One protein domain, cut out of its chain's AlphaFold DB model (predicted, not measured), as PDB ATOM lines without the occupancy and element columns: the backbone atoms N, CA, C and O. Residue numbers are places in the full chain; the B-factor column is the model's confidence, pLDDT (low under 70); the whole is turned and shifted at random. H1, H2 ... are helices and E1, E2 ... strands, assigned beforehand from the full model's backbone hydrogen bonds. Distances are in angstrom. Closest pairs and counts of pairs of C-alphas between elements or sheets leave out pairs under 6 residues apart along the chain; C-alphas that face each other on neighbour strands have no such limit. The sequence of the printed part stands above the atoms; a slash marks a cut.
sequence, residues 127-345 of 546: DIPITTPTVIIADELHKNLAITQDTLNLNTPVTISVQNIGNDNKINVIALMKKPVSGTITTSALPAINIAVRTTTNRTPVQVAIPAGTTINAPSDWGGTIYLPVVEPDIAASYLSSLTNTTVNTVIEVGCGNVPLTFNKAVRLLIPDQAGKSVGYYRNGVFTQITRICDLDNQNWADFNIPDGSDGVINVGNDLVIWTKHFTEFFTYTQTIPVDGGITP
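Overview. This is residues 127 to 345 of the 546 residues of the protein "Cellulosome-anchoring protein" of Pelotomaculum schinkii (UniProt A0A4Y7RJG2). Two layers of strands stand partly face to face as a sandwich, joined where the long strand E15 folds back on itself. One layer holds E1, E3, E6, E7, E11, E14 and the first part of E15, with H2 over its outside; the other holds E2, E4, E9, E10, E12, E13 and a later part of E15. E16 and the end of E15 form a hairpin tip at one end of the long axis. The printed part has 219 residues, in order E1 E2 H1 E3 to E13 H2 E14 E15 E16; the strands form one mixed, branched sheet. The class is mostly strand, compact with a radius of gyration of the C-alphas of 17.6 A, spanning 63 by 39 by 31 A.

Along the chain. E1, residues 134 to 137, begins with C-alpha 134 at (-105.134, -60.604, 140.959). E2 is 144 to 146, H1 149 to 152, E3 158 to 163, E4 170 to 172, E5 184 to 186, E6 193 to 198, E7 206 to 210 and E8 216 to 219. E9, 225 to 232, measures 20.3 A, E10, 246 to 255, 24.7 A, and E11, 261 to 271, 20.7 A. E12 is 278 to 283, E13 286 to 289, H2 299 to 305 and E14 311 to 316. E15, 319 to 339, measures 28.0 A. E16, 342 to 345, ends with C-alpha 345 at (-131.912, -71.469, 112.029).

Arrangement. In the twisted sheet, E1 and E3 are parallel (N 135 to O 159, 2.8 A), as are E3 and E6 (N 160 to O 194, 2.8 A). E6 and E7, a hairpin, are antiparallel (N 195 to O 208, 2.8 A). E11 has E7 and E8 on one side and E15 on the other (N 209 to O 268, 2.8 A; N 217 to O 262, 2.9 A; N 269 to O 322, 2.8 A). E5 is antiparallel to E8 (N 185 to O 218, 2.8 A). E2 and E4 are parallel (N 172 to O 145, 2.7 A); E4 and E9 are antiparallel (N 171 to O 226, 2.8 A). E10 is antiparallel to E9 (N 230 to O 253, 2.9 A) and E15 (N 252 to O 330, 2.7 A). E15 bends by 134 degrees at residue 325. E12 is antiparallel to E13 (N 281 to O 288, 2.8 A) and E15 (N 282 to O 329, 2.8 A). E14, E15 and E16 form a meander, each strand the antiparallel neighbour of the one before (N 312 to O 323, 2.8 A; N 342 to O 339, 2.9 A). The closest C-alphas of E6 and E9, Val 197 and Pro 229, are 6.7 A apart. H2 is on the sheet at a height of 8.6 A, over E15 and only just not over E11, with 2 of its C-alphas there; its closest C-alpha pair with E11 is Asp 303 and Ala 266, 5.1 A. H1 is not on the sheet. In H2 every O i to N i+4 pair is within hydrogen-bond range; H1 is too short for one.

Size, cuts and confidence. The farthest C-alphas, of Asp 150 and Gly 341, are 63.0 A apart. The printed part has no cut; the links E4 to E5 and E9 to E10 are long. Mean pLDDT of the printed part is 78.3; 55 residues are under 70, among them 232 to 251 and 335 to 345.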
ATOM      1  N   ASP A 127     -92.900 -55.344 129.715       70.06
ATOM      2  CA  ASP A 127     -93.857 -56.251 130.354       70.06
ATOM      3  C   ASP A 127     -93.826 -56.113 131.889       70.06
ATOM      4  O   ASP A 127     -92.764 -56.169 132.513       70.06
ATOM      5  N   ILE A 128     -94.994 -55.978 132.516       79.81
ATOM      6  CA  ILE A 128     -95.173 -55.822 133.964       79.81
ATOM      7  C   ILE A 128     -95.223 -57.203 134.631       79.81
ATOM      8  O   ILE A 128     -96.166 -57.960 134.382       79.81
ATOM      9  N   PRO A 129     -94.272 -57.562 135.513       80.44
ATOM     10  CA  PRO A 129     -94.290 -58.852 136.199       80.44
ATOM     11  C   PRO A 129     -95.534 -59.031 137.071       80.44
ATOM     12  O   PRO A 129     -95.857 -58.177 137.897       80.44
ATOM     13  N   ILE A 130     -96.200 -60.181 136.946       84.56
ATOM     14  CA  ILE A 130     -97.300 -60.541 137.841       84.56
ATOM     15  C   ILE A 130     -96.725 -61.074 139.153       84.56
ATOM     16  O   ILE A 130     -96.256 -62.212 139.223       84.56
ATOM     17  N   THR A 131     -96.790 -60.251 140.198       84.81
ATOM     18  CA  THR A 131     -96.335 -60.586 141.560       84.81
ATOM     19  C   THR A 131     -97.481 -60.704 142.565       84.81
ATOM     20  O   THR A 131     -97.239 -60.861 143.759       84.81
ATOM     21  N   THR A 132     -98.730 -60.601 142.108       84.94
ATOM     22  CA  THR A 132     -99.938 -60.749 142.928       84.94
ATOM     23  C   THR A 132    -100.953 -61.657 142.233       84.94
ATOM     24  O   THR A 132    -100.987 -61.690 141.004       84.94
ATOM     25  N   PRO A 133    -101.815 -62.375 142.981       83.06
ATOM     26  CA  PRO A 133    -102.782 -63.302 142.387       83.06
ATOM     27  C   PRO A 133    -103.851 -62.629 141.524       83.06
ATOM     28  O   PRO A 133    -104.412 -63.274 140.652       83.06
ATOM     29  N   THR A 134    -104.140 -61.347 141.743       87.12
ATOM     30  CA  THR A 134    -105.134 -60.604 140.959       87.12
ATOM     31  C   THR A 134    -104.474 -59.409 140.294       87.12
ATOM     32  O   THR A 134    -103.744 -58.661 140.949       87.12
ATOM     33  N   VAL A 135    -104.759 -59.225 139.007       85.81
ATOM     34  CA  VAL A 135    -104.301 -58.107 138.180       85.81
ATOM     35  C   VAL A 135    -105.496 -57.524 137.433       85.81
ATOM     36  O   VAL A 135    -106.328 -58.254 136.891       85.81
ATOM     37  N   ILE A 136    -105.585 -56.197 137.404       80.12
ATOM     38  CA  ILE A 136    -106.610 -55.469 136.658       80.12
ATOM     39  C   ILE A 136    -105.902 -54.618 135.610       80.12
ATOM     40  O   ILE A 136    -105.065 -53.787 135.948       80.12
ATOM     41  N   ILE A 137    -106.262 -54.828 134.349       81.81
ATOM     42  CA  ILE A 137    -105.826 -54.019 133.219       81.81
ATOM     43  C   ILE A 137    -106.950 -53.022 132.937       81.81
ATOM     44  O   ILE A 137    -108.016 -53.422 132.474       81.81
ATOM     45  N   ALA A 138    -106.742 -51.752 133.294       69.12
ATOM     46  CA  ALA A 138    -107.743 -50.683 133.164       69.12
ATOM     47  C   ALA A 138    -107.241 -49.438 132.399       69.12
ATOM     48  O   ALA A 138    -108.023 -48.518 132.167       69.12
ATOM     49  N   ASP A 139    -105.968 -49.419 131.980       67.31
ATOM     50  CA  ASP A 139    -105.391 -48.374 131.132       67.31
ATOM     51  C   ASP A 139    -104.263 -48.893 130.204       67.31
ATOM     52  O   ASP A 139    -103.799 -50.031 130.313       67.31
ATOM     53  N   GLU A 140    -103.798 -48.017 129.307       68.12
ATOM     54  CA  GLU A 140    -102.721 -48.253 128.327       68.12
ATOM     55  C   GLU A 140    -101.360 -48.646 128.933       68.12
ATOM     56  O   GLU A 140    -100.504 -49.179 128.225       68.12
ATOM     57  N   LEU A 141    -101.125 -48.373 130.221       66.38
ATOM     58  CA  LEU A 141     -99.856 -48.682 130.884       66.38
ATOM     59  C   LEU A 141     -99.828 -50.115 131.413       66.38
ATOM     60  O   LEU A 141     -98.752 -50.697 131.497       66.38
ATOM     61  N   HIS A 142    -100.984 -50.704 131.725       73.00
ATOM     62  CA  HIS A 142    -101.080 -52.023 132.363       73.00
ATOM     63  C   HIS A 142    -101.332 -53.190 131.390       73.00
ATOM     64  O   HIS A 142    -101.628 -54.302 131.823       73.00
ATOM     65  N   LYS A 143    -101.220 -52.957 130.077       76.06
ATOM     66  CA  LYS A 143    -101.637 -53.911 129.034       76.06
ATOM     67  C   LYS A 143    -100.636 -55.014 128.685       76.06
ATOM     68  O   LYS A 143    -101.033 -55.995 128.065       76.06
ATOM     69  N   ASN A 144     -99.366 -54.881 129.072       79.25
ATOM     70  CA  ASN A 144     -98.333 -55.893 128.823       79.25
ATOM     71  C   ASN A 144     -97.927 -56.527 130.154       79.25
ATOM     72  O   ASN A 144     -97.295 -55.867 130.975       79.25
ATOM     73  N   LEU A 145     -98.308 -57.782 130.393       86.69
ATOM     74  CA  LEU A 145     -98.010 -58.510 131.630       86.69
ATOM     75  C   LEU A 145     -96.956 -59.593 131.388       86.69
ATOM     76  O   LEU A 145     -96.969 -60.231 130.345       86.69
ATOM     77  N   ALA A 146     -96.094 -59.876 132.363       84.94
ATOM     78  CA  ALA A 146     -95.124 -60.970 132.306       84.94
ATOM     79  C   ALA A 146     -95.453 -62.080 133.312       84.94
ATOM     80  O   ALA A 146     -95.563 -61.832 134.517       84.94
ATOM     81  N   ILE A 147     -95.513 -63.323 132.824       88.88
ATOM     82  CA  ILE A 147     -95.474 -64.526 133.659       88.88
ATOM     83  C   ILE A 147     -94.015 -64.897 133.863       88.88
ATOM     84  O   ILE A 147     -93.294 -65.240 132.925       88.88
ATOM     85  N   THR A 148     -93.586 -64.835 135.114       85.06
ATOM     86  CA  THR A 148     -92.206 -65.102 135.511       85.06
ATOM     87  C   THR A 148     -92.155 -66.219 136.547       85.06
ATOM     88  O   THR A 148     -93.185 -66.748 136.974       85.06
ATOM     89  N   GLN A 149     -90.950 -66.559 137.000       81.50
ATOM     90  CA  GLN A 149     -90.787 -67.484 138.117       81.50
ATOM     91  C   GLN A 149     -91.475 -66.981 139.398       81.50
ATOM     92  O   GLN A 149     -91.987 -67.789 140.166       81.50
ATOM     93  N   ASP A 150     -91.550 -65.664 139.613       82.12
ATOM     94  CA  ASP A 150     -92.252 -65.094 140.768       82.12
ATOM     95  C   ASP A 150     -93.761 -65.320 140.683       82.12
ATOM     96  O   ASP A 150     -94.402 -65.602 141.693       82.12
ATOM     97  N   THR A 151     -94.317 -65.299 139.471       88.06
ATOM     98  CA  THR A 151     -95.724 -65.634 139.234       88.06
ATOM     99  C   THR A 151     -96.020 -67.092 139.598       88.06
ATOM    100  O   THR A 151     -97.062 -67.381 140.181       88.06
ATOM    101  N   LEU A 152     -95.086 -68.012 139.325       86.06
ATOM    102  CA  LEU A 152     -95.206 -69.423 139.722       86.06
ATOM    103  C   LEU A 152     -95.174 -69.621 141.245       86.06
ATOM    104  O   LEU A 152     -95.756 -70.580 141.746       86.06
ATOM    105  N   ASN A 153     -94.548 -68.705 141.988       86.19
ATOM    106  CA  ASN A 153     -94.436 -68.780 143.446       86.19
ATOM    107  C   ASN A 153     -95.710 -68.329 144.188       86.19
ATOM    108  O   ASN A 153     -95.779 -68.458 145.411       86.19
ATOM    109  N   LEU A 154     -96.725 -67.804 143.487       81.81
ATOM    110  CA  LEU A 154     -97.956 -67.290 144.104       81.81
ATOM    111  C   LEU A 154     -98.856 -68.381 144.707       81.81
ATOM    112  O   LEU A 154     -99.760 -68.051 145.476       81.81
ATOM    113  N   ASN A 155     -98.633 -69.659 144.368       80.31
ATOM    114  CA  ASN A 155     -99.371 -70.838 144.863       80.31
ATOM    115  C   ASN A 155    -100.911 -70.733 144.778       80.31
ATOM    116  O   ASN A 155    -101.634 -71.487 145.425       80.31
ATOM    117  N   THR A 156    -101.419 -69.798 143.979       86.38
ATOM    118  CA  THR A 156    -102.835 -69.493 143.771       86.38
ATOM    119  C   THR A 156    -103.050 -69.157 142.294       86.38
ATOM    120  O   THR A 156    -102.111 -68.688 141.644       86.38
ATOM    121  N   PRO A 157    -104.245 -69.415 141.726       91.12
ATOM    122  CA  PRO A 157    -104.534 -69.034 140.350       91.12
ATOM    123  C   PRO A 157    -104.388 -67.527 140.136       91.12
ATOM    124  O   PRO A 157    -104.938 -66.729 140.897       91.12
ATOM    125  N   VAL A 158    -103.690 -67.150 139.069       94.88
ATOM    126  CA  VAL A 158    -103.595 -65.764 138.619       94.88
ATOM    127  C   VAL A 158    -104.908 -65.383 137.951       94.88
ATOM    128  O   VAL A 158    -105.370 -66.074 137.052       94.88
ATOM    129  N   THR A 159    -105.507 -64.276 138.364       93.94
ATOM    130  CA  THR A 159    -106.742 -63.740 137.796       93.94
ATOM    131  C   THR A 159    -106.457 -62.400 137.133       93.94
ATOM    132  O   THR A 159    -106.024 -61.461 137.796       93.94
ATOM    133  N   ILE A 160    -106.718 -62.302 135.832       92.31
ATOM    134  CA  ILE A 160    -106.512 -61.101 135.020       92.31
ATOM    135  C   ILE A 160    -107.875 -60.595 134.574       92.31
ATOM    136  O   ILE A 160    -108.624 -61.302 133.906       92.31
ATOM    137  N   SER A 161    -108.208 -59.364 134.943       88.12
ATOM    138  CA  SER A 161    -109.429 -58.699 134.487       88.12
ATOM    139  C   SER A 161    -109.080 -57.576 133.526       88.12
ATOM    140  O   SER A 161    -108.378 -56.647 133.911       88.12
ATOM    141  N   VAL A 162    -109.601 -57.637 132.305       86.00
ATOM    142  CA  VAL A 162    -109.406 -56.604 131.282       86.00
ATOM    143  C   VAL A 162    -110.638 -55.707 131.241       86.00
ATOM    144  O   VAL A 162    -111.758 -56.185 131.035       86.00
ATOM    145  N   GLN A 163    -110.433 -54.416 131.491       76.75
ATOM    146  CA  GLN A 163    -111.441 -53.367 131.444       76.75
ATOM    147  C   GLN A 163    -111.073 -52.367 130.346       76.75
ATOM    148  O   GLN A 163    -110.100 -51.641 130.487       76.75
ATOM    149  N   ASN A 164    -111.912 -52.267 129.314       61.50
ATOM    150  CA  ASN A 164    -112.092 -51.031 128.546       61.50
ATOM    151  C   ASN A 164    -110.827 -50.412 127.902       61.50
ATOM    152  O   ASN A 164    -110.623 -49.202 127.992       61.50
ATOM    153  N   ILE A 165    -109.985 -51.219 127.250       52.72
ATOM    154  CA  ILE A 165    -108.818 -50.754 126.475       52.72
ATOM    155  C   ILE A 165    -108.731 -51.597 125.205       52.72
ATOM    156  O   ILE A 165    -109.184 -52.741 125.212       52.72
ATOM    157  N   GLY A 166    -108.183 -51.015 124.137       57.09
ATOM    158  CA  GLY A 166    -108.097 -51.596 122.799       57.09
ATOM    159  C   GLY A 166    -107.457 -52.990 122.692       57.09
ATOM    160  O   GLY A 166    -107.101 -53.652 123.666       57.09
ATOM    161  N   ASN A 167    -107.330 -53.448 121.450       65.00
ATOM    162  CA  ASN A 167    -107.190 -54.863 121.091       65.00
ATOM    163  C   ASN A 167    -105.764 -55.438 121.276       65.00
ATOM    164  O   ASN A 167    -105.407 -56.408 120.617       65.00
ATOM    165  N   ASP A 168    -104.913 -54.852 122.128       71.69
ATOM    166  CA  ASP A 168    -103.485 -55.199 122.213       71.69
ATOM    167  C   ASP A 168    -102.982 -55.587 123.613       71.69
ATOM    168  O   ASP A 168    -101.780 -55.523 123.875       71.69
ATOM    169  N   ASN A 169    -103.877 -56.043 124.497       81.06
ATOM    170  CA  ASN A 169    -103.500 -56.588 125.803       81.06
ATOM    171  C   ASN A 169    -102.768 -57.934 125.651       81.06
ATOM    172  O   ASN A 169    -103.212 -58.813 124.912       81.06
ATOM    173  N   LYS A 170    -101.657 -58.124 126.368       84.00
ATOM    174  CA  LYS A 170    -100.730 -59.249 126.181       84.00
ATOM    175  C   LYS A 170    -100.260 -59.840 127.502       84.00
ATOM    176  O   LYS A 170    -100.051 -59.139 128.491       84.00
ATOM    177  N   ILE A 171    -100.004 -61.141 127.465       88.69
ATOM    178  CA  ILE A 171     -99.168 -61.861 128.416       88.69
ATOM    179  C   ILE A 171     -97.887 -62.289 127.701       88.69
ATOM    180  O   ILE A 171     -97.935 -62.875 126.622       88.69
ATOM    181  N   ASN A 172     -96.744 -62.068 128.331       84.75
ATOM    182  CA  ASN A 172     -95.458 -62.577 127.902       84.75
ATOM    183  C   ASN A 172     -95.000 -63.716 128.825       84.75
ATOM    184  O   ASN A 172     -94.942 -63.559 130.046       84.75
ATOM    185  N   VAL A 173     -94.668 -64.868 128.244       88.31
ATOM    186  CA  VAL A 173     -94.153 -66.052 128.950       88.31
ATOM    187  C   VAL A 173     -92.679 -66.326 128.641       88.31
ATOM    188  O   VAL A 173     -92.186 -67.425 128.898       88.31
ATOM    189  N   ILE A 174     -91.950 -65.342 128.110       80.56
ATOM    190  CA  ILE A 174     -90.552 -65.494 127.692       80.56
ATOM    191  C   ILE A 174     -89.630 -65.969 128.809       80.56
ATOM    192  O   ILE A 174     -88.749 -66.791 128.578       80.56
ATOM    193  N   ALA A 175     -89.894 -65.544 130.045       78.81
ATOM    194  CA  ALA A 175     -89.153 -65.983 131.224       78.81
ATOM    195  C   ALA A 175     -89.320 -67.484 131.531       78.81
ATOM    196  O   ALA A 175     -88.568 -68.033 132.333       78.81
ATOM    197  N   LEU A 176     -90.305 -68.147 130.918       84.12
ATOM    198  CA  LEU A 176     -90.575 -69.576 131.063       84.12
ATOM    199  C   LEU A 176     -90.170 -70.388 129.829       84.12
ATOM    200  O   LEU A 176     -90.260 -71.617 129.873       84.12
ATOM    201  N   MET A 177     -89.746 -69.747 128.736       83.62
ATOM    202  CA  MET A 177     -89.320 -70.440 127.521       83.62
ATOM    203  C   MET A 177     -88.033 -71.229 127.772       83.62
ATOM    204  O   MET A 177     -87.087 -70.765 128.407       83.62
ATOM    205  N   LYS A 178     -87.999 -72.451 127.252       79.50
ATOM    206  CA  LYS A 178     -86.817 -73.307 127.230       79.50
ATOM    207  C   LYS A 178     -86.059 -73.074 125.932       79.50
ATOM    208  O   LYS A 178     -86.632 -72.664 124.922       79.50
ATOM    209  N   LYS A 179     -84.763 -73.389 125.954       68.25
ATOM    210  CA  LYS A 179     -83.920 -73.338 124.759       68.25
ATOM    211  C   LYS A 179     -84.572 -74.154 123.624       68.25
ATOM    212  O   LYS A 179     -84.984 -75.286 123.891       68.25
ATOM    213  N   PRO A 180     -84.639 -73.621 122.391       71.69
ATOM    214  CA  PRO A 180     -85.190 -74.359 121.265       71.69
ATOM    215  C   PRO A 180     -84.453 -75.685 121.045       71.69
ATOM    216  O   PRO A 180     -83.220 -75.732 121.081       71.69
ATOM    217  N   VAL A 181     -85.207 -76.749 120.774       68.31
ATOM    218  CA  VAL A 181     -84.680 -78.058 120.362       68.31
ATOM    219  C   VAL A 181     -85.341 -78.409 119.034       68.31
ATOM    220  O   VAL A 181     -86.562 -78.373 118.926       68.31
ATOM    221  N   SER A 182     -84.541 -78.699 118.005       75.81
ATOM    222  CA  SER A 182     -85.030 -79.089 116.669       75.81
ATOM    223  C   SER A 182     -86.044 -78.119 116.033       75.81
ATOM    224  O   SER A 182     -86.962 -78.550 115.346       75.81
ATOM    225  N   GLY A 183     -85.891 -76.808 116.253       72.00
ATOM    226  CA  GLY A 183     -86.770 -75.787 115.657       72.00
ATOM    227  C   GLY A 183     -88.095 -75.556 116.396       72.00
ATOM    228  O   GLY A 183     -88.931 -74.793 115.922       72.00
ATOM    229  N   THR A 184     -88.284 -76.165 117.568       75.50
ATOM    230  CA  THR A 184     -89.462 -75.953 118.420       75.50
ATOM    231  C   THR A 184     -89.052 -75.336 119.751       75.50
ATOM    232  O   THR A 184     -88.077 -75.761 120.380       75.50
ATOM    233  N   ILE A 185     -89.812 -74.337 120.191       78.62
ATOM    234  CA  ILE A 185     -89.739 -73.773 121.537       78.62
ATOM    235  C   ILE A 185     -90.794 -74.445 122.402       78.62
ATOM    236  O   ILE A 185     -91.933 -74.644 121.981       78.62
ATOM    237  N   THR A 186     -90.406 -74.762 123.634       88.69
ATOM    238  CA  THR A 186     -91.335 -75.225 124.665       88.69
ATOM    239  C   THR A 186     -91.239 -74.336 125.891       88.69
ATOM    240  O   THR A 186     -90.189 -73.745 126.144       88.69
ATOM    241  N   THR A 187     -92.304 -74.236 126.680       90.00
ATOM    242  CA  THR A 187     -92.252 -73.537 127.970       90.00
ATOM    243  C   THR A 187     -92.081 -74.511 129.136       90.00
ATOM    244  O   THR A 187     -92.312 -75.723 129.051       90.00
ATOM    245  N   SER A 188     -91.666 -73.976 130.278       90.62
ATOM    246  CA  SER A 188     -91.974 -74.566 131.578       90.62
ATOM    247  C   SER A 188     -93.483 -74.512 131.840       90.62
ATOM    248  O   SER A 188     -94.229 -73.838 131.125       90.62
ATOM    249  N   ALA A 189     -93.934 -75.256 132.850       93.62
ATOM    250  CA  ALA A 189     -95.331 -75.263 133.259       93.62
ATOM    251  C   ALA A 189     -95.797 -73.852 133.643       93.62
ATOM    252  O   ALA A 189     -95.158 -73.185 134.454       93.62
ATOM    253  N   LEU A 190     -96.922 -73.428 133.075       95.06
ATOM    254  CA  LEU A 190     -97.628 -72.211 133.451       95.06
ATOM    255  C   LEU A 190     -98.366 -72.405 134.787       95.06
ATOM    256  O   LEU A 190     -98.792 -73.530 135.101       95.06
ATOM    257  N   PRO A 191     -98.569 -71.322 135.564       95.12
ATOM    258  CA  PRO A 191     -99.523 -71.348 136.666       95.12
ATOM    259  C   PRO A 191    -100.949 -71.482 136.112       95.12
ATOM    260  O   PRO A 191    -101.177 -71.358 134.909       95.12
ATOM    261  N   ALA A 192    -101.929 -71.713 136.986       95.94
ATOM    262  CA  ALA A 192    -103.319 -71.518 136.585       95.94
ATOM    263  C   ALA A 192    -103.552 -70.026 136.308       95.94
ATOM    264  O   ALA A 192    -103.189 -69.192 137.142       95.94
ATOM    265  N   ILE A 193    -104.145 -69.697 135.160       96.38
ATOM    266  CA  ILE A 193    -104.441 -68.321 134.749       96.38
ATOM    267  C   ILE A 193    -105.909 -68.244 134.328       96.38
ATOM    268  O   ILE A 193    -106.334 -68.937 133.407       96.38
ATOM    269  N   ASN A 194    -106.666 -67.373 134.984       95.88
ATOM    270  CA  ASN A 194    -108.056 -67.062 134.683       95.88
ATOM    271  C   ASN A 194    -108.130 -65.638 134.134       95.88
ATOM    272  O   ASN A 194    -107.794 -64.683 134.828       95.88
ATOM    273  N   ILE A 195    -108.576 -65.483 132.897       93.75
ATOM    274  CA  ILE A 195    -108.703 -64.193 132.223       93.75
ATOM    275  C   ILE A 195    -110.187 -63.893 132.051       93.75
ATOM    276  O   ILE A 195    -110.938 -64.741 131.574       93.75
ATOM    277  N   ALA A 196    -110.606 -62.687 132.420       90.62
ATOM    278  CA  ALA A 196    -111.958 -62.185 132.218       90.62
ATOM    279  C   ALA A 196    -111.907 -60.873 131.428       90.62
ATOM    280  O   ALA A 196    -111.346 -59.883 131.901       90.62
ATOM    281  N   VAL A 197    -112.518 -60.854 130.242       85.69
ATOM    282  CA  VAL A 197    -112.531 -59.681 129.357       85.69
ATOM    283  C   VAL A 197    -113.932 -59.095 129.299       85.69
ATOM    284  O   VAL A 197    -114.887 -59.771 128.913       85.69
ATOM    285  N   ARG A 198    -114.062 -57.830 129.714       77.19
ATOM    286  CA  ARG A 198    -115.315 -57.071 129.625       77.19
ATOM    287  C   ARG A 198    -115.269 -56.129 128.429       77.19
ATOM    288  O   ARG A 198    -114.346 -55.327 128.314       77.19
ATOM    289  N   THR A 199    -116.295 -56.189 127.589       66.56
ATOM    290  CA  THR A 199    -116.559 -55.171 126.566       66.56
ATOM    291  C   THR A 199    -117.500 -54.105 127.119       66.56
ATOM    292  O   THR A 199    -118.181 -54.314 128.124       66.56
ATOM    293  N   THR A 200    -117.581 -52.960 126.444       57.38
ATOM    294  CA  THR A 200    -118.515 -51.874 126.787       57.38
ATOM    295  C   THR A 200    -119.991 -52.280 126.686       57.38
ATOM    296  O   THR A 200    -120.847 -51.604 127.254       57.38
ATOM    297  N   THR A 201    -120.295 -53.379 125.990       52.41
ATOM    298  CA  THR A 201    -121.653 -53.851 125.688       52.41
ATOM    299  C   THR A 201    -122.101 -55.062 126.516       52.41
ATOM    300  O   THR A 201    -123.305 -55.285 126.630       52.41
ATOM    301  N   ASN A 202    -121.186 -55.813 127.147       55.31
ATOM    302  CA  ASN A 202    -121.517 -57.050 127.868       55.31
ATOM    303  C   ASN A 202    -121.534 -56.886 129.396       55.31
ATOM    304  O   ASN A 202    -120.585 -56.401 130.012       55.31
ATOM    305  N   ARG A 203    -122.595 -57.390 130.045       62.62
ATOM    306  CA  ARG A 203    -122.666 -57.499 131.518       62.62
ATOM    307  C   ARG A 203    -121.823 -58.660 132.065       62.62
ATOM    308  O   ARG A 203    -121.271 -58.543 133.164       62.62
ATOM    309  N   THR A 204    -121.682 -59.734 131.288       80.94
ATOM    310  CA  THR A 204    -120.922 -60.947 131.634       80.94
ATOM    311  C   THR A 204    -119.641 -61.015 130.791       80.94
ATOM    312  O   THR A 204    -119.719 -60.821 129.581       80.94
ATOM    313  N   PRO A 205    -118.452 -61.224 131.389       86.12
ATOM    314  CA  PRO A 205    -117.198 -61.270 130.638       86.12
ATOM    315  C   PRO A 205    -117.029 -62.579 129.855       86.12
ATOM    316  O   PRO A 205    -117.447 -63.635 130.328       86.12
ATOM    317  N   VAL A 206    -116.315 -62.521 128.728       87.56
ATOM    318  CA  VAL A 206    -115.688 -63.716 128.130       87.56
ATOM    319  C   VAL A 206    -114.608 -64.210 129.084       87.56
ATOM    320  O   VAL A 206    -113.852 -63.403 129.634       87.56
ATOM    321  N   GLN A 207    -114.539 -65.525 129.294       92.25
ATOM    322  CA  GLN A 207    -113.598 -66.134 130.230       92.25
ATOM    323  C   GLN A 207    -112.651 -67.096 129.518       92.25
ATOM    324  O   GLN A 207    -113.101 -67.966 128.780       92.25
ATOM    325  N   VAL A 208    -111.355 -66.990 129.802       94.50
ATOM    326  CA  VAL A 208    -110.344 -67.980 129.405       94.50
ATOM    327  C   VAL A 208    -109.683 -68.543 130.652       94.50
ATOM    328  O   VAL A 208    -109.158 -67.785 131.462       94.50
ATOM    329  N   ALA A 209    -109.690 -69.865 130.803       96.56
ATOM    330  CA  ALA A 209    -109.017 -70.561 131.893       96.56
ATOM    331  C   ALA A 209    -107.915 -71.470 131.340       96.56
ATOM    332  O   ALA A 209    -108.190 -72.491 130.705       96.56
ATOM    333  N   ILE A 210    -106.666 -71.088 131.598       96.56
ATOM    334  CA  ILE A 210    -105.473 -71.890 131.328       96.56
ATOM    335  C   ILE A 210    -105.161 -72.675 132.609       96.56
ATOM    336  O   ILE A 210    -104.856 -72.060 133.637       96.56
ATOM    337  N   PRO A 211    -105.234 -74.015 132.601       97.12
ATOM    338  CA  PRO A 211    -105.009 -74.801 133.806       97.12
ATOM    339  C   PRO A 211    -103.535 -74.808 134.217       97.12
ATOM    340  O   PRO A 211    -102.624 -74.719 133.387       97.12
ATOM    341  N   ALA A 212    -103.284 -74.997 135.513       94.81
ATOM    342  CA  ALA A 212    -101.928 -75.181 136.018       94.81
ATOM    343  C   ALA A 212    -101.253 -76.400 135.367       94.81
ATOM    344  O   ALA A 212    -101.866 -77.459 135.163       94.81
ATOM    345  N   GLY A 213     -99.960 -76.268 135.071       94.69
ATOM    346  CA  GLY A 213     -99.197 -77.323 134.405       94.69
ATOM    347  C   GLY A 213     -99.296 -77.306 132.880       94.69
ATOM    348  O   GLY A 213     -98.755 -78.210 132.244       94.69
ATOM    349  N   THR A 214     -99.970 -76.311 132.295       96.12
ATOM    350  CA  THR A 214     -99.978 -76.120 130.840       96.12
ATOM    351  C   THR A 214     -98.573 -75.774 130.358       96.12
ATOM    352  O   THR A 214     -97.929 -74.877 130.895       96.12
ATOM    353  N   THR A 215     -98.093 -76.475 129.341       95.19
ATOM    354  CA  THR A 215     -96.870 -76.164 128.599       95.19
ATOM    355  C   THR A 215     -97.243 -75.816 127.172       95.19
ATOM    356  O   THR A 215     -98.099 -76.477 126.580       95.19
ATOM    357  N   ILE A 216     -96.577 -74.808 126.622       92.44
ATOM    358  CA  ILE A 216     -96.798 -74.347 125.255       92.44
ATOM    359  C   ILE A 216     -95.709 -74.925 124.362       92.44
ATOM    360  O   ILE A 216     -94.535 -74.840 124.719       92.44
ATOM    361  N   ASN A 217     -96.104 -75.461 123.209       90.62
ATOM    362  CA  ASN A 217     -95.212 -75.760 122.095       90.62
ATOM    363  C   ASN A 217     -95.450 -74.733 120.983       90.62
ATOM    364  O   ASN A 217     -96.600 -74.481 120.609       90.62
ATOM    365  N   ALA A 218     -94.368 -74.156 120.465       85.06
ATOM    366  CA  ALA A 218     -94.408 -73.076 119.487       85.06
ATOM    367  C   ALA A 218     -93.241 -73.155 118.480       85.06
ATOM    368  O   ALA A 218     -92.217 -73.787 118.769       85.06
ATOM    369  N   PRO A 219     -93.357 -72.495 117.314       76.19
ATOM    370  CA  PRO A 219     -92.243 -72.292 116.385       76.19
ATOM    371  C   PRO A 219     -91.032 -71.587 117.020       76.19
ATOM    372  O   PRO A 219     -91.170 -70.856 118.000       76.19
ATOM    373  N   SER A 220     -89.833 -71.786 116.457       73.69
ATOM    374  CA  SER A 220     -88.575 -71.236 116.992       73.69
ATOM    375  C   SER A 220     -88.453 -69.711 116.966       73.69
ATOM    376  O   SER A 220     -87.576 -69.164 117.627       73.69
ATOM    377  N   ASP A 221     -89.282 -69.032 116.185       70.00
ATOM    378  CA  ASP A 221     -89.346 -67.575 116.066       70.00
ATOM    379  C   ASP A 221     -90.408 -66.946 116.984       70.00
ATOM    380  O   ASP A 221     -90.539 -65.722 117.033       70.00
ATOM    381  N   TRP A 222     -91.147 -67.752 117.756       76.25
ATOM    382  CA  TRP A 222     -92.126 -67.228 118.699       76.25
ATOM    383  C   TRP A 222     -91.448 -66.523 119.883       76.25
ATOM    384  O   TRP A 222     -90.717 -67.135 120.658       76.25
ATOM    385  N   GLY A 223     -91.744 -65.233 120.062       68.88
ATOM    386  CA  GLY A 223     -91.165 -64.376 121.107       68.88
ATOM    387  C   GLY A 223     -91.804 -64.484 122.497       68.88
ATOM    388  O   GLY A 223     -91.571 -63.616 123.332       68.88
ATOM    389  N   GLY A 224     -92.638 -65.498 122.752       76.44
ATOM    390  CA  GLY A 224     -93.273 -65.721 124.060       76.44
ATOM    391  C   GLY A 224     -94.531 -64.890 124.330       76.44
ATOM    392  O   GLY A 224     -95.091 -64.965 125.420       76.44
ATOM    393  N   THR A 225     -94.998 -64.105 123.360       80.75
ATOM    394  CA  THR A 225     -96.201 -63.274 123.498       80.75
ATOM    395  C   THR A 225     -97.477 -64.068 123.215       80.75
ATOM    396  O   THR A 225     -97.590 -64.757 122.201       80.75
ATOM    397  N   ILE A 226     -98.458 -63.914 124.099       85.25
ATOM    398  CA  ILE A 226     -99.831 -64.404 123.987       85.25
ATOM    399  C   ILE A 226    -100.742 -63.184 124.112       85.25
ATOM    400  O   ILE A 226    -100.701 -62.496 125.130       85.25
ATOM    401  N   TYR A 227    -101.563 -62.899 123.108       80.81
ATOM    402  CA  TYR A 227    -102.553 -61.836 123.213       80.81
ATOM    403  C   TYR A 227    -103.742 -62.338 124.028       80.81
ATOM    404  O   TYR A 227    -104.191 -63.483 123.888       80.81
ATOM    405  N   LEU A 228    -104.209 -61.478 124.927       84.38
ATOM    406  CA  LEU A 228    -105.419 -61.719 125.692       84.38
ATOM    407  C   LEU A 228    -106.641 -61.680 124.770       84.38
ATOM    408  O   LEU A 228    -106.571 -61.056 123.712       84.38
ATOM    409  N   PRO A 229    -107.763 -62.304 125.176       79.25
ATOM    410  CA  PRO A 229    -108.962 -62.340 124.361       79.25
ATOM    411  C   PRO A 229    -109.408 -60.946 123.926       79.25
ATOM    412  O   PRO A 229    -109.621 -60.072 124.769       79.25
ATOM    413  N   VAL A 230    -109.597 -60.757 122.626       77.06
ATOM    414  CA  VAL A 230    -110.255 -59.578 122.059       77.06
ATOM    415  C   VAL A 230    -111.634 -60.007 121.598       77.06
ATOM    416  O   VAL A 230    -111.760 -60.990 120.877       77.06
ATOM    417  N   VAL A 231    -112.670 -59.295 122.040       73.06
ATOM    418  CA  VAL A 231    -114.059 -59.589 121.670       73.06
ATOM    419  C   VAL A 231    -114.531 -58.520 120.704       73.06
ATOM    420  O   VAL A 231    -114.747 -57.373 121.101       73.06
ATOM    421  N   GLU A 232    -114.707 -58.902 119.448       69.56
ATOM    422  CA  GLU A 232    -115.163 -58.002 118.397       69.56
ATOM    423  C   GLU A 232    -116.608 -58.356 118.011       69.56
ATOM    424  O   GLU A 232    -116.877 -59.492 117.606       69.56
ATOM    425  N   PRO A 233    -117.566 -57.420 118.165       53.91
ATOM    426  CA  PRO A 233    -118.971 -57.726 117.929       53.91
ATOM    427  C   PRO A 233    -119.355 -57.875 116.447       53.91
ATOM    428  O   PRO A 233    -120.430 -58.397 116.197       53.91
ATOM    429  N   ASP A 234    -118.520 -57.480 115.473       51.31
ATOM    430  CA  ASP A 234    -118.973 -57.323 114.076       51.31
ATOM    431  C   ASP A 234    -117.871 -57.482 112.997       51.31
ATOM    432  O   ASP A 234    -117.885 -56.774 111.984       51.31
ATOM    433  N   ILE A 235    -116.890 -58.387 113.150       51.19
ATOM    434  CA  ILE A 235    -115.913 -58.563 112.056       51.19
ATOM    435  C   ILE A 235    -116.548 -59.266 110.846       51.19
ATOM    436  O   ILE A 235    -117.288 -60.245 110.956       51.19
ATOM    437  N   ALA A 236    -116.249 -58.685 109.685       45.41
ATOM    438  CA  ALA A 236    -116.917 -58.809 108.404       45.41
ATOM    439  C   ALA A 236    -117.142 -60.239 107.880       45.41
ATOM    440  O   ALA A 236    -116.346 -61.158 108.066       45.41
ATOM    441  N   ALA A 237    -118.186 -60.348 107.054       44.44
ATOM    442  CA  ALA A 237    -118.576 -61.485 106.215       44.44
ATOM    443  C   ALA A 237    -117.453 -62.127 105.358       44.44
ATOM    444  O   ALA A 237    -117.693 -63.136 104.699       44.44
ATOM    445  N   SER A 238    -116.233 -61.576 105.353       52.25
ATOM    446  CA  SER A 238    -115.072 -62.097 104.627       52.25
ATOM    447  C   SER A 238    -114.505 -63.395 105.202       52.25
ATOM    448  O   SER A 238    -114.009 -64.208 104.428       52.25
ATOM    449  N   TYR A 239    -114.593 -63.637 106.516       50.41
ATOM    450  CA  TYR A 239    -114.071 -64.877 107.122       50.41
ATOM    451  C   TYR A 239    -114.875 -66.120 106.751       50.41
ATOM    452  O   TYR A 239    -114.369 -67.240 106.782       50.41
ATOM    453  N   LEU A 240    -116.140 -65.905 106.397       54.69
ATOM    454  CA  LEU A 240    -117.128 -66.941 106.146       54.69
ATOM    455  C   LEU A 240    -117.612 -66.930 104.703       54.69
ATOM    456  O   LEU A 240    -118.708 -67.399 104.428       54.69
ATOM    457  N   SER A 241    -116.791 -66.457 103.761       53.47
ATOM    458  CA  SER A 241    -117.133 -66.486 102.334       53.47
ATOM    459  C   SER A 241    -117.433 -67.900 101.813       53.47
ATOM    460  O   SER A 241    -118.051 -68.049 100.763       53.47
ATOM    461  N   SER A 242    -117.002 -68.940 102.536       55.25
ATOM    462  CA  SER A 242    -117.315 -70.348 102.272       55.25
ATOM    463  C   SER A 242    -118.658 -70.824 102.847       55.25
ATOM    464  O   SER A 242    -119.086 -71.928 102.518       55.25
ATOM    465  N   LEU A 243    -119.314 -70.049 103.717       55.09
ATOM    466  CA  LEU A 243    -120.608 -70.380 104.317       55.09
ATOM    467  C   LEU A 243    -121.715 -69.496 103.727       55.09
ATOM    468  O   LEU A 243    -121.602 -68.275 103.663       55.09
ATOM    469  N   THR A 244    -122.833 -70.101 103.331       55.75
ATOM    470  CA  THR A 244    -124.017 -69.364 102.867       55.75
ATOM    471  C   THR A 244    -124.899 -68.952 104.054       55.75
ATOM    472  O   THR A 244    -124.895 -69.614 105.093       55.75
ATOM    473  N   ASN A 245    -125.636 -67.837 103.920       63.16
ATOM    474  CA  ASN A 245    -126.669 -67.371 104.869       63.16
ATOM    475  C   ASN A 245    -126.243 -67.361 106.349       63.16
ATOM    476  O   ASN A 245    -126.976 -67.811 107.236       63.16
ATOM    477  N   THR A 246    -125.030 -66.882 106.609       61.59
ATOM    478  CA  THR A 246    -124.425 -66.906 107.939       61.59
ATOM    479  C   THR A 246    -124.341 -65.505 108.531       61.59
ATOM    480  O   THR A 246    -123.951 -64.556 107.857       61.59
ATOM    481  N   THR A 247    -124.692 -65.385 109.806       69.06
ATOM    482  CA  THR A 247    -124.504 -64.185 110.620       69.06
ATOM    483  C   THR A 247    -123.503 -64.520 111.714       69.06
ATOM    484  O   THR A 247    -123.767 -65.390 112.545       69.06
ATOM    485  N   VAL A 248    -122.351 -63.849 111.697       64.94
ATOM    486  CA  VAL A 248    -121.372 -63.909 112.789       64.94
ATOM    487  C   VAL A 248    -122.000 -63.251 114.016       64.94
ATOM    488  O   VAL A 248    -122.587 -62.178 113.902       64.94
ATOM    489  N   ASN A 249    -121.944 -63.914 115.169       69.06
ATOM    490  CA  ASN A 249    -122.510 -63.396 116.416       69.06
ATOM    491  C   ASN A 249    -121.439 -62.807 117.328       69.06
ATOM    492  O   ASN A 249    -121.689 -61.821 118.014       69.06
ATOM    493  N   THR A 250    -120.272 -63.439 117.401       69.38
ATOM    494  CA  THR A 250    -119.161 -62.973 118.233       69.38
ATOM    495  C   THR A 250    -117.861 -63.495 117.652       69.38
ATOM    496  O   THR A 250    -117.755 -64.693 117.398       69.38
ATOM    497  N   VAL A 251    -116.869 -62.619 117.491       64.38
ATOM    498  CA  VAL A 251    -115.487 -63.013 117.204       64.38
ATOM    499  C   VAL A 251    -114.653 -62.842 118.462       64.38
ATOM    500  O   VAL A 251    -114.757 -61.831 119.157       64.38
ATOM    501  N   ILE A 252    -113.863 -63.863 118.775       72.12
ATOM    502  CA  ILE A 252    -112.945 -63.892 119.904       72.12
ATOM    503  C   ILE A 252    -111.579 -64.322 119.404       72.12
ATOM    504  O   ILE A 252    -111.333 -65.502 119.150       72.12
ATOM    505  N   GLU A 253    -110.658 -63.376 119.330       68.00
ATOM    506  CA  GLU A 253    -109.265 -63.712 119.084       68.00
ATOM    507  C   GLU A 253    -108.575 -64.010 120.412       68.00
ATOM    508  O   GLU A 253    -108.539 -63.153 121.291       68.00
ATOM    509  N   VAL A 254    -108.024 -65.216 120.569       69.25
ATOM    510  CA  VAL A 254    -107.170 -65.578 121.709       69.25
ATOM    511  C   VAL A 254    -105.886 -66.169 121.153       69.25
ATOM    512  O   VAL A 254    -105.944 -67.176 120.454       69.25
ATOM    513  N   GLY A 255    -104.719 -65.600 121.467       64.25
ATOM    514  CA  GLY A 255    -103.452 -66.136 120.956       64.25
ATOM    515  C   GLY A 255    -102.569 -65.129 120.258       64.25
ATOM    516  O   GLY A 255    -102.460 -64.003 120.693       64.25
ATOM    517  N   CYS A 256    -101.861 -65.546 119.214       58.31
ATOM    518  CA  CYS A 256    -100.982 -64.679 118.430       58.31
ATOM    519  C   CYS A 256    -101.346 -64.814 116.943       58.31
ATOM    520  O   CYS A 256    -100.524 -65.231 116.125       58.31
ATOM    521  N   GLY A 257    -102.616 -64.551 116.609       60.62
ATOM    522  CA  GLY A 257    -103.164 -64.710 115.263       60.62
ATOM    523  C   GLY A 257    -102.851 -66.078 114.644       60.62
ATOM    524  O   GLY A 257    -103.319 -67.114 115.114       60.62
ATOM    525  N   ASN A 258    -102.020 -66.079 113.595       58.62
ATOM    526  CA  ASN A 258    -101.648 -67.267 112.815       58.62
ATOM    527  C   ASN A 258    -100.474 -68.085 113.385       58.62
ATOM    528  O   ASN A 258    -100.129 -69.117 112.804       58.62
ATOM    529  N   VAL A 259     -99.835 -67.662 114.482       66.06
ATOM    530  CA  VAL A 259     -98.751 -68.449 115.091       66.06
ATOM    531  C   VAL A 259     -99.354 -69.702 115.743       66.06
ATOM    532  O   VAL A 259    -100.164 -69.572 116.664       66.06
ATOM    533  N   PRO A 260     -98.982 -70.922 115.309       70.69
ATOM    534  CA  PRO A 260     -99.560 -72.149 115.839       70.69
ATOM    535  C   PRO A 260     -99.003 -72.431 117.237       70.69
ATOM    536  O   PRO A 260     -97.959 -73.059 117.400       70.69
ATOM    537  N   LEU A 261     -99.715 -71.961 118.257       83.62
ATOM    538  CA  LEU A 261     -99.454 -72.314 119.648       83.62
ATOM    539  C   LEU A 261    -100.294 -73.534 120.006       83.62
ATOM    540  O   LEU A 261    -101.512 -73.508 119.835       83.62
ATOM    541  N   THR A 262     -99.654 -74.589 120.510       89.25
ATOM    542  CA  THR A 262    -100.348 -75.791 120.997       89.25
ATOM    543  C   THR A 262    -100.058 -76.044 122.467       89.25
ATOM    544  O   THR A 262     -98.999 -75.676 122.983       89.25
ATOM    545  N   PHE A 263    -101.014 -76.676 123.143       92.81
ATOM    546  CA  PHE A 263    -100.988 -76.933 124.577       92.81
ATOM    547  C   PHE A 263    -101.053 -78.428 124.861       92.81
ATOM    548  O   PHE A 263    -101.792 -79.162 124.210       92.81
ATOM    549  N   ASN A 264    -100.330 -78.872 125.887       93.50
ATOM    550  CA  ASN A 264    -100.467 -80.237 126.409       93.50
ATOM    551  C   ASN A 264    -101.769 -80.442 127.212       93.50
ATOM    552  O   ASN A 264    -102.196 -81.576 127.409       93.50
ATOM    553  N   LYS A 265    -102.380 -79.355 127.698       95.81
ATOM    554  CA  LYS A 265    -103.628 -79.345 128.466       95.81
ATOM    555  C   LYS A 265    -104.681 -78.501 127.769       95.81
ATOM    556  O   LYS A 265    -104.348 -77.515 127.117       95.81
ATOM    557  N   ALA A 266    -105.940 -78.887 127.913       96.12
ATOM    558  CA  ALA A 266    -107.052 -78.176 127.309       96.12
ATOM    559  C   ALA A 266    -107.304 -76.849 128.044       96.12
ATOM    560  O   ALA A 266    -107.457 -76.811 129.264       96.12
ATOM    561  N   VAL A 267    -107.362 -75.760 127.288       96.88
ATOM    562  CA  VAL A 267    -107.770 -74.432 127.742       96.88
ATOM    563  C   VAL A 267    -109.279 -74.302 127.566       96.88
ATOM    564  O   VAL A 267    -109.828 -74.709 126.540       96.88
ATOM    565  N   ARG A 268    -109.955 -73.731 128.565       97.19
ATOM    566  CA  ARG A 268    -111.404 -73.501 128.536       97.19
ATOM    567  C   ARG A 268    -111.704 -72.061 128.141       97.19
ATOM    568  O   ARG A 268    -111.333 -71.149 128.877       97.19
ATOM    569  N   LEU A 269    -112.414 -71.856 127.039       95.00
ATOM    570  CA  LEU A 269    -112.937 -70.561 126.601       95.00
ATOM    571  C   LEU A 269    -114.464 -70.558 126.756       95.00
ATOM    572  O   LEU A 269    -115.146 -71.322 126.083       95.00
ATOM    573  N   LEU A 270    -115.004 -69.717 127.638       93.75
ATOM    574  CA  LEU A 270    -116.446 -69.522 127.815       93.75
ATOM    575  C   LEU A 270    -116.886 -68.207 127.189       93.75
ATOM    576  O   LEU A 270    -116.324 -67.143 127.471       93.75
ATOM    577  N   ILE A 271    -117.940 -68.304 126.387       89.62
ATOM    578  CA  ILE A 271    -118.547 -67.209 125.651       89.62
ATOM    579  C   ILE A 271    -119.986 -67.032 126.151       89.62
ATOM    580  O   ILE A 271    -120.811 -67.933 125.956       89.62
ATOM    581  N   PRO A 272    -120.293 -65.906 126.814       87.81
ATOM    582  CA  PRO A 272    -121.584 -65.718 127.455       87.81
ATOM    583  C   PRO A 272    -122.717 -65.562 126.438       87.81
ATOM    584  O   PRO A 272    -122.532 -64.950 125.386       87.81
ATOM    585  N   ASP A 273    -123.893 -66.100 126.767       85.81
ATOM    586  CA  ASP A 273    -125.134 -65.973 125.978       85.81
ATOM    587  C   ASP A 273    -125.048 -66.512 124.529       85.81
ATOM    588  O   ASP A 273    -125.825 -66.124 123.652       85.81
ATOM    589  N   GLN A 274    -124.097 -67.412 124.252       85.44
ATOM    590  CA  GLN A 274    -123.894 -68.018 122.928       85.44
ATOM    591  C   GLN A 274    -124.332 -69.488 122.840       85.44
ATOM    592  O   GLN A 274    -124.009 -70.160 121.856       85.44
ATOM    593  N   ALA A 275    -125.062 -70.018 123.827       85.06
ATOM    594  CA  ALA A 275    -125.545 -71.396 123.762       85.06
ATOM    595  C   ALA A 275    -126.357 -71.667 122.478       85.06
ATOM    596  O   ALA A 275    -127.174 -70.855 122.034       85.06
ATOM    597  N   GLY A 276    -126.123 -72.834 121.874       76.50
ATOM    598  CA  GLY A 276    -126.813 -73.285 120.657       76.50
ATOM    599  C   GLY A 276    -126.343 -72.624 119.356       76.50
ATOM    600  O   GLY A 276    -126.893 -72.915 118.292       76.50
ATOM    601  N   LYS A 277    -125.335 -71.745 119.411       81.31
ATOM    602  CA  LYS A 277    -124.678 -71.205 118.217       81.31
ATOM    603  C   LYS A 277    -123.692 -72.215 117.633       81.31
ATOM    604  O   LYS A 277    -123.203 -73.115 118.319       81.31
ATOM    605  N   SER A 278    -123.412 -72.070 116.341       82.25
ATOM    606  CA  SER A 278    -122.304 -72.783 115.708       82.25
ATOM    607  C   SER A 278    -120.990 -72.101 116.047       82.25
ATOM    608  O   SER A 278    -120.969 -70.910 116.350       82.25
ATOM    609  N   VAL A 279    -119.903 -72.864 116.004       87.69
ATOM    610  CA  VAL A 279    -118.580 -72.399 116.407       87.69
ATOM    611  C   VAL A 279    -117.556 -72.863 115.395       87.69
ATOM    612  O   VAL A 279    -117.646 -73.971 114.864       87.69
ATOM    613  N   GLY A 280    -116.558 -72.035 115.148       84.56
ATOM    614  CA  GLY A 280    -115.360 -72.482 114.470       84.56
ATOM    615  C   GLY A 280    -114.178 -71.591 114.778       84.56
ATOM    616  O   GLY A 280    -114.258 -70.696 115.624       84.56
ATOM    617  N   TYR A 281    -113.086 -71.869 114.089       83.88
ATOM    618  CA  TYR A 281    -111.876 -71.083 114.168       83.88
ATOM    619  C   TYR A 281    -111.368 -70.696 112.786       83.88
ATOM    620  O   TYR A 281    -111.610 -71.392 111.798       83.88
ATOM    621  N   TYR A 282    -110.637 -69.591 112.721       71.38
ATOM    622  CA  TYR A 282    -109.934 -69.143 111.531       71.38
ATOM    623  C   TYR A 282    -108.432 -69.261 111.747       71.38
ATOM    624  O   TYR A 282    -107.910 -68.841 112.780       71.38
ATOM    625  N   ARG A 283    -107.732 -69.857 110.782       73.31
ATOM    626  CA  ARG A 283    -106.270 -69.939 110.785       73.31
ATOM    627  C   ARG A 283    -105.751 -69.981 109.358       73.31
ATOM    628  O   ARG A 283    -106.248 -70.751 108.541       73.31
ATOM    629  N   ASN A 284    -104.718 -69.193 109.062       71.50
ATOM    630  CA  ASN A 284    -104.029 -69.191 107.766       71.50
ATOM    631  C   ASN A 284    -104.967 -69.002 106.563       71.50
ATOM    632  O   ASN A 284    -104.799 -69.645 105.529       71.50
ATOM    633  N   GLY A 285    -105.972 -68.138 106.694       68.88
ATOM    634  CA  GLY A 285    -106.913 -67.888 105.605       68.88
ATOM    635  C   GLY A 285    -108.099 -68.859 105.547       68.88
ATOM    636  O   GLY A 285    -108.988 -68.681 104.716       68.88
ATOM    637  N   VAL A 286    -108.116 -69.889 106.400       74.06
ATOM    638  CA  VAL A 286    -109.073 -70.996 106.338       74.06
ATOM    639  C   VAL A 286    -109.958 -71.007 107.574       74.06
ATOM    640  O   VAL A 286    -109.476 -71.071 108.707       74.06
ATOM    641  N   PHE A 287    -111.267 -71.009 107.343       75.88
ATOM    642  CA  PHE A 287    -112.252 -71.290 108.373       75.88
ATOM    643  C   PHE A 287    -112.411 -72.799 108.588       75.88
ATOM    644  O   PHE A 287    -112.590 -73.553 107.632       75.88
ATOM    645  N   THR A 288    -112.408 -73.230 109.848       80.44
ATOM    646  CA  THR A 288    -112.690 -74.607 110.258       80.44
ATOM    647  C   THR A 288    -113.807 -74.627 111.292       80.44
ATOM    648  O   THR A 288    -113.687 -74.041 112.365       80.44
ATOM    649  N   GLN A 289    -114.893 -75.337 110.993       82.94
ATOM    650  CA  GLN A 289    -115.972 -75.543 111.955       82.94
ATOM    651  C   GLN A 289    -115.542 -76.521 113.056       82.94
ATOM    652  O   GLN A 289    -114.993 -77.588 112.774       82.94
ATOM    653  N   ILE A 290    -115.872 -76.200 114.307       84.19
ATOM    654  CA  ILE A 290    -115.710 -77.110 115.442       84.19
ATOM    655  C   ILE A 290    -116.967 -77.978 115.529       84.19
ATOM    656  O   ILE A 290    -118.053 -77.502 115.854       84.19
ATOM    657  N   THR A 291    -116.822 -79.262 115.208       83.94
ATOM    658  CA  THR A 291    -117.934 -80.230 115.150       83.94
ATOM    659  C   THR A 291    -117.932 -81.235 116.300       83.94
ATOM    660  O   THR A 291    -118.939 -81.902 116.532       83.94
ATOM    661  N   ARG A 292    -116.819 -81.353 117.035       86.75
ATOM    662  CA  ARG A 292    -116.713 -82.233 118.204       86.75
ATOM    663  C   ARG A 292    -117.561 -81.679 119.342       86.75
ATOM    664  O   ARG A 292    -117.279 -80.595 119.840       86.75
ATOM    665  N   ILE A 293    -118.538 -82.457 119.790       82.56
ATOM    666  CA  ILE A 293    -119.341 -82.143 120.974       82.56
ATOM    667  C   ILE A 293    -118.678 -82.764 122.203       82.56
ATOM    668  O   ILE A 293    -118.282 -83.930 122.160       82.56
ATOM    669  N   CYS A 294    -118.525 -81.990 123.274       83.06
ATOM    670  CA  CYS A 294    -118.000 -82.491 124.539       83.06
ATOM    671  C   CYS A 294    -119.118 -83.069 125.408       83.06
ATOM    672  O   CYS A 294    -120.186 -82.470 125.522       83.06
ATOM    673  N   ASP A 295    -118.840 -84.189 126.078       79.75
ATOM    674  CA  ASP A 295    -119.800 -84.820 126.991       79.75
ATOM    675  C   ASP A 295    -119.841 -84.121 128.353       79.75
ATOM    676  O   ASP A 295    -120.878 -84.092 129.014       79.75
ATOM    677  N   LEU A 296    -118.701 -83.576 128.793       82.12
ATOM    678  CA  LEU A 296    -118.555 -82.942 130.098       82.12
ATOM    679  C   LEU A 296    -117.732 -81.656 130.014       82.12
ATOM    680  O   LEU A 296    -116.696 -81.597 129.354       82.12
ATOM    681  N   ASP A 297    -118.150 -80.657 130.788       93.88
ATOM    682  CA  ASP A 297    -117.396 -79.426 131.013       93.88
ATOM    683  C   ASP A 297    -116.511 -79.551 132.263       93.88
ATOM    684  O   ASP A 297    -116.842 -79.060 133.342       93.88
ATOM    685  N   ASN A 298    -115.399 -80.282 132.156       91.50
ATOM    686  CA  ASN A 298    -114.389 -80.329 133.213       91.50
ATOM    687  C   ASN A 298    -112.986 -80.602 132.662       91.50
ATOM    688  O   ASN A 298    -112.822 -81.238 131.622       91.50
ATOM    689  N   GLN A 299    -111.978 -80.172 133.422       92.75
ATOM    690  CA  GLN A 299    -110.578 -80.228 133.003       92.75
ATOM    691  C   GLN A 299    -110.087 -81.647 132.699       92.75
ATOM    692  O   GLN A 299    -109.447 -81.861 131.677       92.75
ATOM    693  N   ASN A 300    -110.387 -82.621 133.565       84.06
ATOM    694  CA  ASN A 300    -109.882 -83.989 133.412       84.06
ATOM    695  C   ASN A 300    -110.435 -84.647 132.146       84.06
ATOM    696  O   ASN A 300    -109.705 -85.316 131.419       84.06
ATOM    697  N   TRP A 301    -111.727 -84.444 131.881       91.31
ATOM    698  CA  TRP A 301    -112.362 -84.926 130.663       91.31
ATOM    699  C   TRP A 301    -111.762 -84.239 129.437       91.31
ATOM    700  O   TRP A 301    -111.435 -84.923 128.471       91.31
ATOM    701  N   ALA A 302    -111.570 -82.918 129.478       85.12
ATOM    702  CA  ALA A 302    -111.052 -82.168 128.341       85.12
ATOM    703  C   ALA A 302    -109.589 -82.516 128.017       85.12
ATOM    704  O   ALA A 302    -109.264 -82.753 126.857       85.12
ATOM    705  N   ASP A 303    -108.723 -82.631 129.027       85.56
ATOM    706  CA  ASP A 303    -107.320 -83.031 128.848       85.56
ATOM    707  C   ASP A 303    -107.198 -84.403 128.166       85.56
ATOM    708  O   ASP A 303    -106.299 -84.605 127.343       85.56
ATOM    709  N   PHE A 304    -108.117 -85.318 128.492       83.62
ATOM    710  CA  PHE A 304    -108.142 -86.686 127.980       83.62
ATOM    711  C   PHE A 304    -108.789 -86.809 126.593       83.62
ATOM    712  O   PHE A 304    -108.263 -87.503 125.727       83.62
ATOM    713  N   ASN A 305    -109.930 -86.149 126.370       85.81
ATOM    714  CA  ASN A 305    -110.773 -86.373 125.189       85.81
ATOM    715  C   ASN A 305    -110.543 -85.374 124.052       85.81
ATOM    716  O   ASN A 305    -110.989 -85.630 122.931       85.81
ATOM    717  N   ILE A 306    -109.878 -84.243 124.314       85.94
ATOM    718  CA  ILE A 306    -109.503 -83.279 123.275       85.94
ATOM    719  C   ILE A 306    -108.101 -83.633 122.758       85.94
ATOM    720  O   ILE A 306    -107.128 -83.528 123.517       85.94
ATOM    721  N   PRO A 307    -107.963 -84.058 121.485       87.75
ATOM    722  CA  PRO A 307    -106.658 -84.333 120.895       87.75
ATOM    723  C   PRO A 307    -105.774 -83.087 120.835       87.75
ATOM    724  O   PRO A 307    -106.264 -81.956 120.816       87.75
ATOM    725  N   ASP A 308    -104.466 -83.296 120.761       86.38
ATOM    726  CA  ASP A 308    -103.504 -82.203 120.646       86.38
ATOM    727  C   ASP A 308    -103.778 -81.363 119.389       86.38
ATOM    728  O   ASP A 308    -103.990 -81.893 118.298       86.38
ATOM    729  N   GLY A 309    -103.821 -80.040 119.561       84.81
ATOM    730  CA  GLY A 309    -104.159 -79.106 118.485       84.81
ATOM    731  C   GLY A 309    -105.616 -79.154 118.004       84.81
ATOM    732  O   GLY A 309    -105.901 -78.586 116.955       84.81
ATOM    733  N   SER A 310    -106.526 -79.805 118.738       89.06
ATOM    734  CA  SER A 310    -107.959 -79.890 118.420       89.06
ATOM    735  C   SER A 310    -108.817 -79.100 119.414       89.06
ATOM    736  O   SER A 310    -108.343 -78.636 120.453       89.06
ATOM    737  N   ASP A 311    -110.110 -79.016 119.095       93.56
ATOM    738  CA  ASP A 311    -111.143 -78.378 119.909       93.56
ATOM    739  C   ASP A 311    -112.355 -79.290 120.134       93.56
ATOM    740  O   ASP A 311    -112.541 -80.291 119.430       93.56
ATOM    741  N   GLY A 312    -113.211 -78.899 121.075       90.88
ATOM    742  CA  GLY A 312    -114.573 -79.391 121.238       90.88
ATOM    743  C   GLY A 312    -115.482 -78.338 121.874       90.88
ATOM    744  O   GLY A 312    -115.000 -77.394 122.500       90.88
ATOM    745  N   VAL A 313    -116.794 -78.487 121.697       94.94
ATOM    746  CA  VAL A 313    -117.808 -77.521 122.144       94.94
ATOM    747  C   VAL A 313    -118.849 -78.151 123.071       94.94
ATOM    748  O   VAL A 313    -119.278 -79.285 122.861       94.94
ATOM    749  N   ILE A 314    -119.291 -77.401 124.081       92.12
ATOM    750  CA  ILE A 314    -120.414 -77.757 124.961       92.12
ATOM    751  C   ILE A 314    -121.199 -76.510 125.372       92.12
ATOM    752  O   ILE A 314    -120.621 -75.454 125.616       92.12
ATOM    753  N   ASN A 315    -122.524 -76.629 125.463       89.50
ATOM    754  CA  ASN A 315    -123.369 -75.582 126.039       89.50
ATOM    755  C   ASN A 315    -123.428 -75.746 127.562       89.50
ATOM    756  O   ASN A 315    -123.668 -76.847 128.060       89.50
ATOM    757  N   VAL A 316    -123.262 -74.651 128.300       86.44
ATOM    758  CA  VAL A 316    -123.299 -74.625 129.767       86.44
ATOM    759  C   VAL A 316    -124.305 -73.568 130.203       86.44
ATOM    760  O   VAL A 316    -124.011 -72.377 130.249       86.44
ATOM    761  N   GLY A 317    -125.533 -74.001 130.494       88.44
ATOM    762  CA  GLY A 317    -126.642 -73.069 130.700       88.44
ATOM    763  C   GLY A 317    -126.920 -72.264 129.427       88.44
ATOM    764  O   GLY A 317    -127.180 -72.854 128.379       88.44
ATOM    765  N   ASN A 318    -126.847 -70.934 129.525       87.38
ATOM    766  CA  ASN A 318    -127.016 -70.017 128.389       87.38
ATOM    767  C   ASN A 318    -125.699 -69.721 127.651       87.38
ATOM    768  O   ASN A 318    -125.711 -69.064 126.610       87.38
ATOM    769  N   ASP A 319    -124.577 -70.224 128.160       88.56
ATOM    770  CA  ASP A 319    -123.251 -69.931 127.636       88.56
ATOM    771  C   ASP A 319    -122.753 -71.059 126.729       88.56
ATOM    772  O   ASP A 319    -123.204 -72.207 126.805       88.56
ATOM    773  N   LEU A 320    -121.778 -70.733 125.885       92.19
ATOM    774  CA  LEU A 320    -121.075 -71.697 125.049       92.19
ATOM    775  C   LEU A 320    -119.627 -71.823 125.512       92.19
ATOM    776  O   LEU A 320    -118.954 -70.824 125.752       92.19
ATOM    777  N   VAL A 321    -119.137 -73.054 125.619       95.69
ATOM    778  CA  VAL A 321    -117.762 -73.357 126.008       95.69
ATOM    779  C   VAL A 321    -117.039 -74.049 124.867       95.69
ATOM    780  O   VAL A 321    -117.535 -75.030 124.317       95.69
ATOM    781  N   ILE A 322    -115.838 -73.565 124.564       95.75
ATOM    782  CA  ILE A 322    -114.851 -74.221 123.711       95.75
ATOM    783  C   ILE A 322    -113.742 -74.763 124.611       95.75
ATOM    784  O   ILE A 322    -113.100 -74.015 125.350       95.75
ATOM    785  N   TRP A 323    -113.497 -76.066 124.534       96.94
ATOM    786  CA  TRP A 323    -112.282 -76.683 125.052       96.94
ATOM    787  C   TRP A 323    -111.282 -76.807 123.912       96.94
ATOM    788  O   TRP A 323    -111.588 -77.459 122.919       96.94
ATOM    789  N   THR A 324    -110.105 -76.197 124.042       95.12
ATOM    790  CA  THR A 324    -109.107 -76.138 122.964       95.12
ATOM    791  C   THR A 324    -107.698 -76.472 123.440       95.12
ATOM    792  O   THR A 324    -107.300 -76.114 124.546       95.12
ATOM    793  N   LYS A 325    -106.912 -77.147 122.596       93.75
ATOM    794  CA  LYS A 325    -105.464 -77.344 122.786       93.75
ATOM    795  C   LYS A 325    -104.618 -76.473 121.857       93.75
ATOM    796  O   LYS A 325    -103.450 -76.781 121.612       93.75
ATOM    797  N   HIS A 326    -105.183 -75.388 121.338       88.19
ATOM    798  CA  HIS A 326    -104.443 -74.387 120.579       88.19
ATOM    799  C   HIS A 326    -105.061 -73.001 120.724       88.19
ATOM    800  O   HIS A 326    -106.190 -72.839 121.172       88.19
ATOM    801  N   PHE A 327    -104.288 -71.978 120.388       83.75
ATOM    802  CA  PHE A 327    -104.797 -70.614 120.315       83.75
ATOM    803  C   PHE A 327    -104.835 -70.133 118.871       83.75
ATOM    804  O   PHE A 327    -103.958 -70.460 118.066       83.75
ATOM    805  N   THR A 328    -105.899 -69.410 118.548       76.31
ATOM    806  CA  THR A 328    -106.238 -68.893 117.224       76.31
ATOM    807  C   THR A 328    -107.445 -67.957 117.360       76.31
ATOM    808  O   THR A 328    -107.953 -67.717 118.458       76.31
ATOM    809  N   GLU A 329    -107.944 -67.447 116.244       77.62
ATOM    810  CA  GLU A 329    -109.215 -66.733 116.198       77.62
ATOM    811  C   GLU A 329    -110.399 -67.713 116.239       77.62
ATOM    812  O   GLU A 329    -110.519 -68.575 115.370       77.62
ATOM    813  N   PHE A 330    -111.271 -67.587 117.241       83.56
ATOM    814  CA  PHE A 330    -112.504 -68.361 117.398       83.56
ATOM    815  C   PHE A 330    -113.716 -67.466 117.185       83.56
ATOM    816  O   PHE A 330    -113.678 -66.274 117.469       83.56
ATOM    817  N   PHE A 331    -114.837 -68.028 116.750       80.31
ATOM    818  CA  PHE A 331    -116.068 -67.252 116.657       80.31
ATOM    819  C   PHE A 331    -117.319 -68.113 116.724       80.31
ATOM    820  O   PHE A 331    -117.311 -69.300 116.389       80.31
ATOM    821  N   THR A 332    -118.412 -67.475 117.135       81.50
ATOM    822  CA  THR A 332    -119.759 -68.036 117.124       81.50
ATOM    823  C   THR A 332    -120.564 -67.449 115.970       81.50
ATOM    824  O   THR A 332    -120.425 -66.276 115.616       81.50
ATOM    825  N   TYR A 333    -121.415 -68.267 115.355       74.38
ATOM    826  CA  TYR A 333    -122.250 -67.852 114.233       74.38
ATOM    827  C   TYR A 333    -123.593 -68.588 114.204       74.38
ATOM    828  O   TYR A 333    -123.737 -69.721 114.673       74.38
ATOM    829  N   THR A 334    -124.590 -67.945 113.602       73.06
ATOM    830  CA  THR A 334    -125.858 -68.560 113.205       73.06
ATOM    831  C   THR A 334    -125.892 -68.727 111.704       73.06
ATOM    832  O   THR A 334    -125.654 -67.768 110.977       73.06
ATOM    833  N   GLN A 335    -126.278 -69.908 111.239       63.69
ATOM    834  CA  GLN A 335    -126.580 -70.153 109.835       63.69
ATOM    835  C   GLN A 335    -128.091 -70.342 109.675       63.69
ATOM    836  O   GLN A 335    -128.717 -71.001 110.505       63.69
ATOM    837  N   THR A 336    -128.690 -69.757 108.637       54.91
ATOM    838  CA  THR A 336    -130.090 -70.020 108.266       54.91
ATOM    839  C   THR A 336    -130.137 -70.750 106.930       54.91
ATOM    840  O   THR A 336    -129.449 -70.377 105.984       54.91
ATOM    841  N   ILE A 337    -130.930 -71.815 106.832       47.03
ATOM    842  CA  ILE A 337    -131.132 -72.507 105.555       47.03
ATOM    843  C   ILE A 337    -132.529 -72.131 105.045       47.03
ATOM    844  O   ILE A 337    -133.497 -72.245 105.800       47.03
ATOM    845  N   PRO A 338    -132.670 -71.668 103.789       41.88
ATOM    846  CA  PRO A 338    -133.969 -71.539 103.157       41.88
ATOM    847  C   PRO A 338    -134.527 -72.946 102.948       41.88
ATOM    848  O   PRO A 338    -133.951 -73.737 102.200       41.88
ATOM    849  N   VAL A 339    -135.631 -73.261 103.616       37.06
ATOM    850  CA  VAL A 339    -136.415 -74.469 103.353       37.06
ATOM    851  C   VAL A 339    -137.680 -74.011 102.632       37.06
ATOM    852  O   VAL A 339    -138.218 -72.952 102.960       37.06
ATOM    853  N   ASP A 340    -138.131 -74.741 101.614       32.28
ATOM    854  CA  ASP A 340    -139.318 -74.360 100.840       32.28
ATOM    855  C   ASP A 340    -140.525 -74.155 101.784       32.28
ATOM    856  O   ASP A 340    -140.975 -75.092 102.442       32.28
ATOM    857  N   GLY A 341    -140.969 -72.897 101.932       39.41
ATOM    858  CA  GLY A 341    -142.020 -72.468 102.867       39.41
ATOM    859  C   GLY A 341    -141.593 -71.700 104.136       39.41
ATOM    860  O   GLY A 341    -142.477 -71.230 104.852       39.41
ATOM    861  N   GLY A 342    -140.297 -71.503 104.430       39.56
ATOM    862  CA  GLY A 342    -139.857 -70.677 105.571       39.56
ATOM    863  C   GLY A 342    -138.355 -70.711 105.905       39.56
ATOM    864  O   GLY A 342    -137.616 -71.603 105.498       39.56
ATOM    865  N   ILE A 343    -137.893 -69.718 106.673       34.06
ATOM    866  CA  ILE A 343    -136.514 -69.604 107.190       34.06
ATOM    867  C   ILE A 343    -136.376 -70.336 108.534       34.06
ATOM    868  O   ILE A 343    -137.070 -69.981 109.487       34.06
ATOM    869  N   THR A 344    -135.465 -71.313 108.647       36.12
ATOM    870  CA  THR A 344    -135.123 -71.965 109.928       36.12
ATOM    871  C   THR A 344    -133.635 -71.783 110.282       36.12
ATOM    872  O   THR A 344    -132.766 -71.923 109.413       36.12
ATOM    873  N   PRO A 345    -133.294 -71.441 111.543       42.66
ATOM    874  CA  PRO A 345    -131.912 -71.469 112.029       42.66
ATOM    875  C   PRO A 345    -131.390 -72.908 112.078       42.66
ATOM    876  O   PRO A 345    -132.140 -73.800 112.462       42.66
TER     877      PRO A 345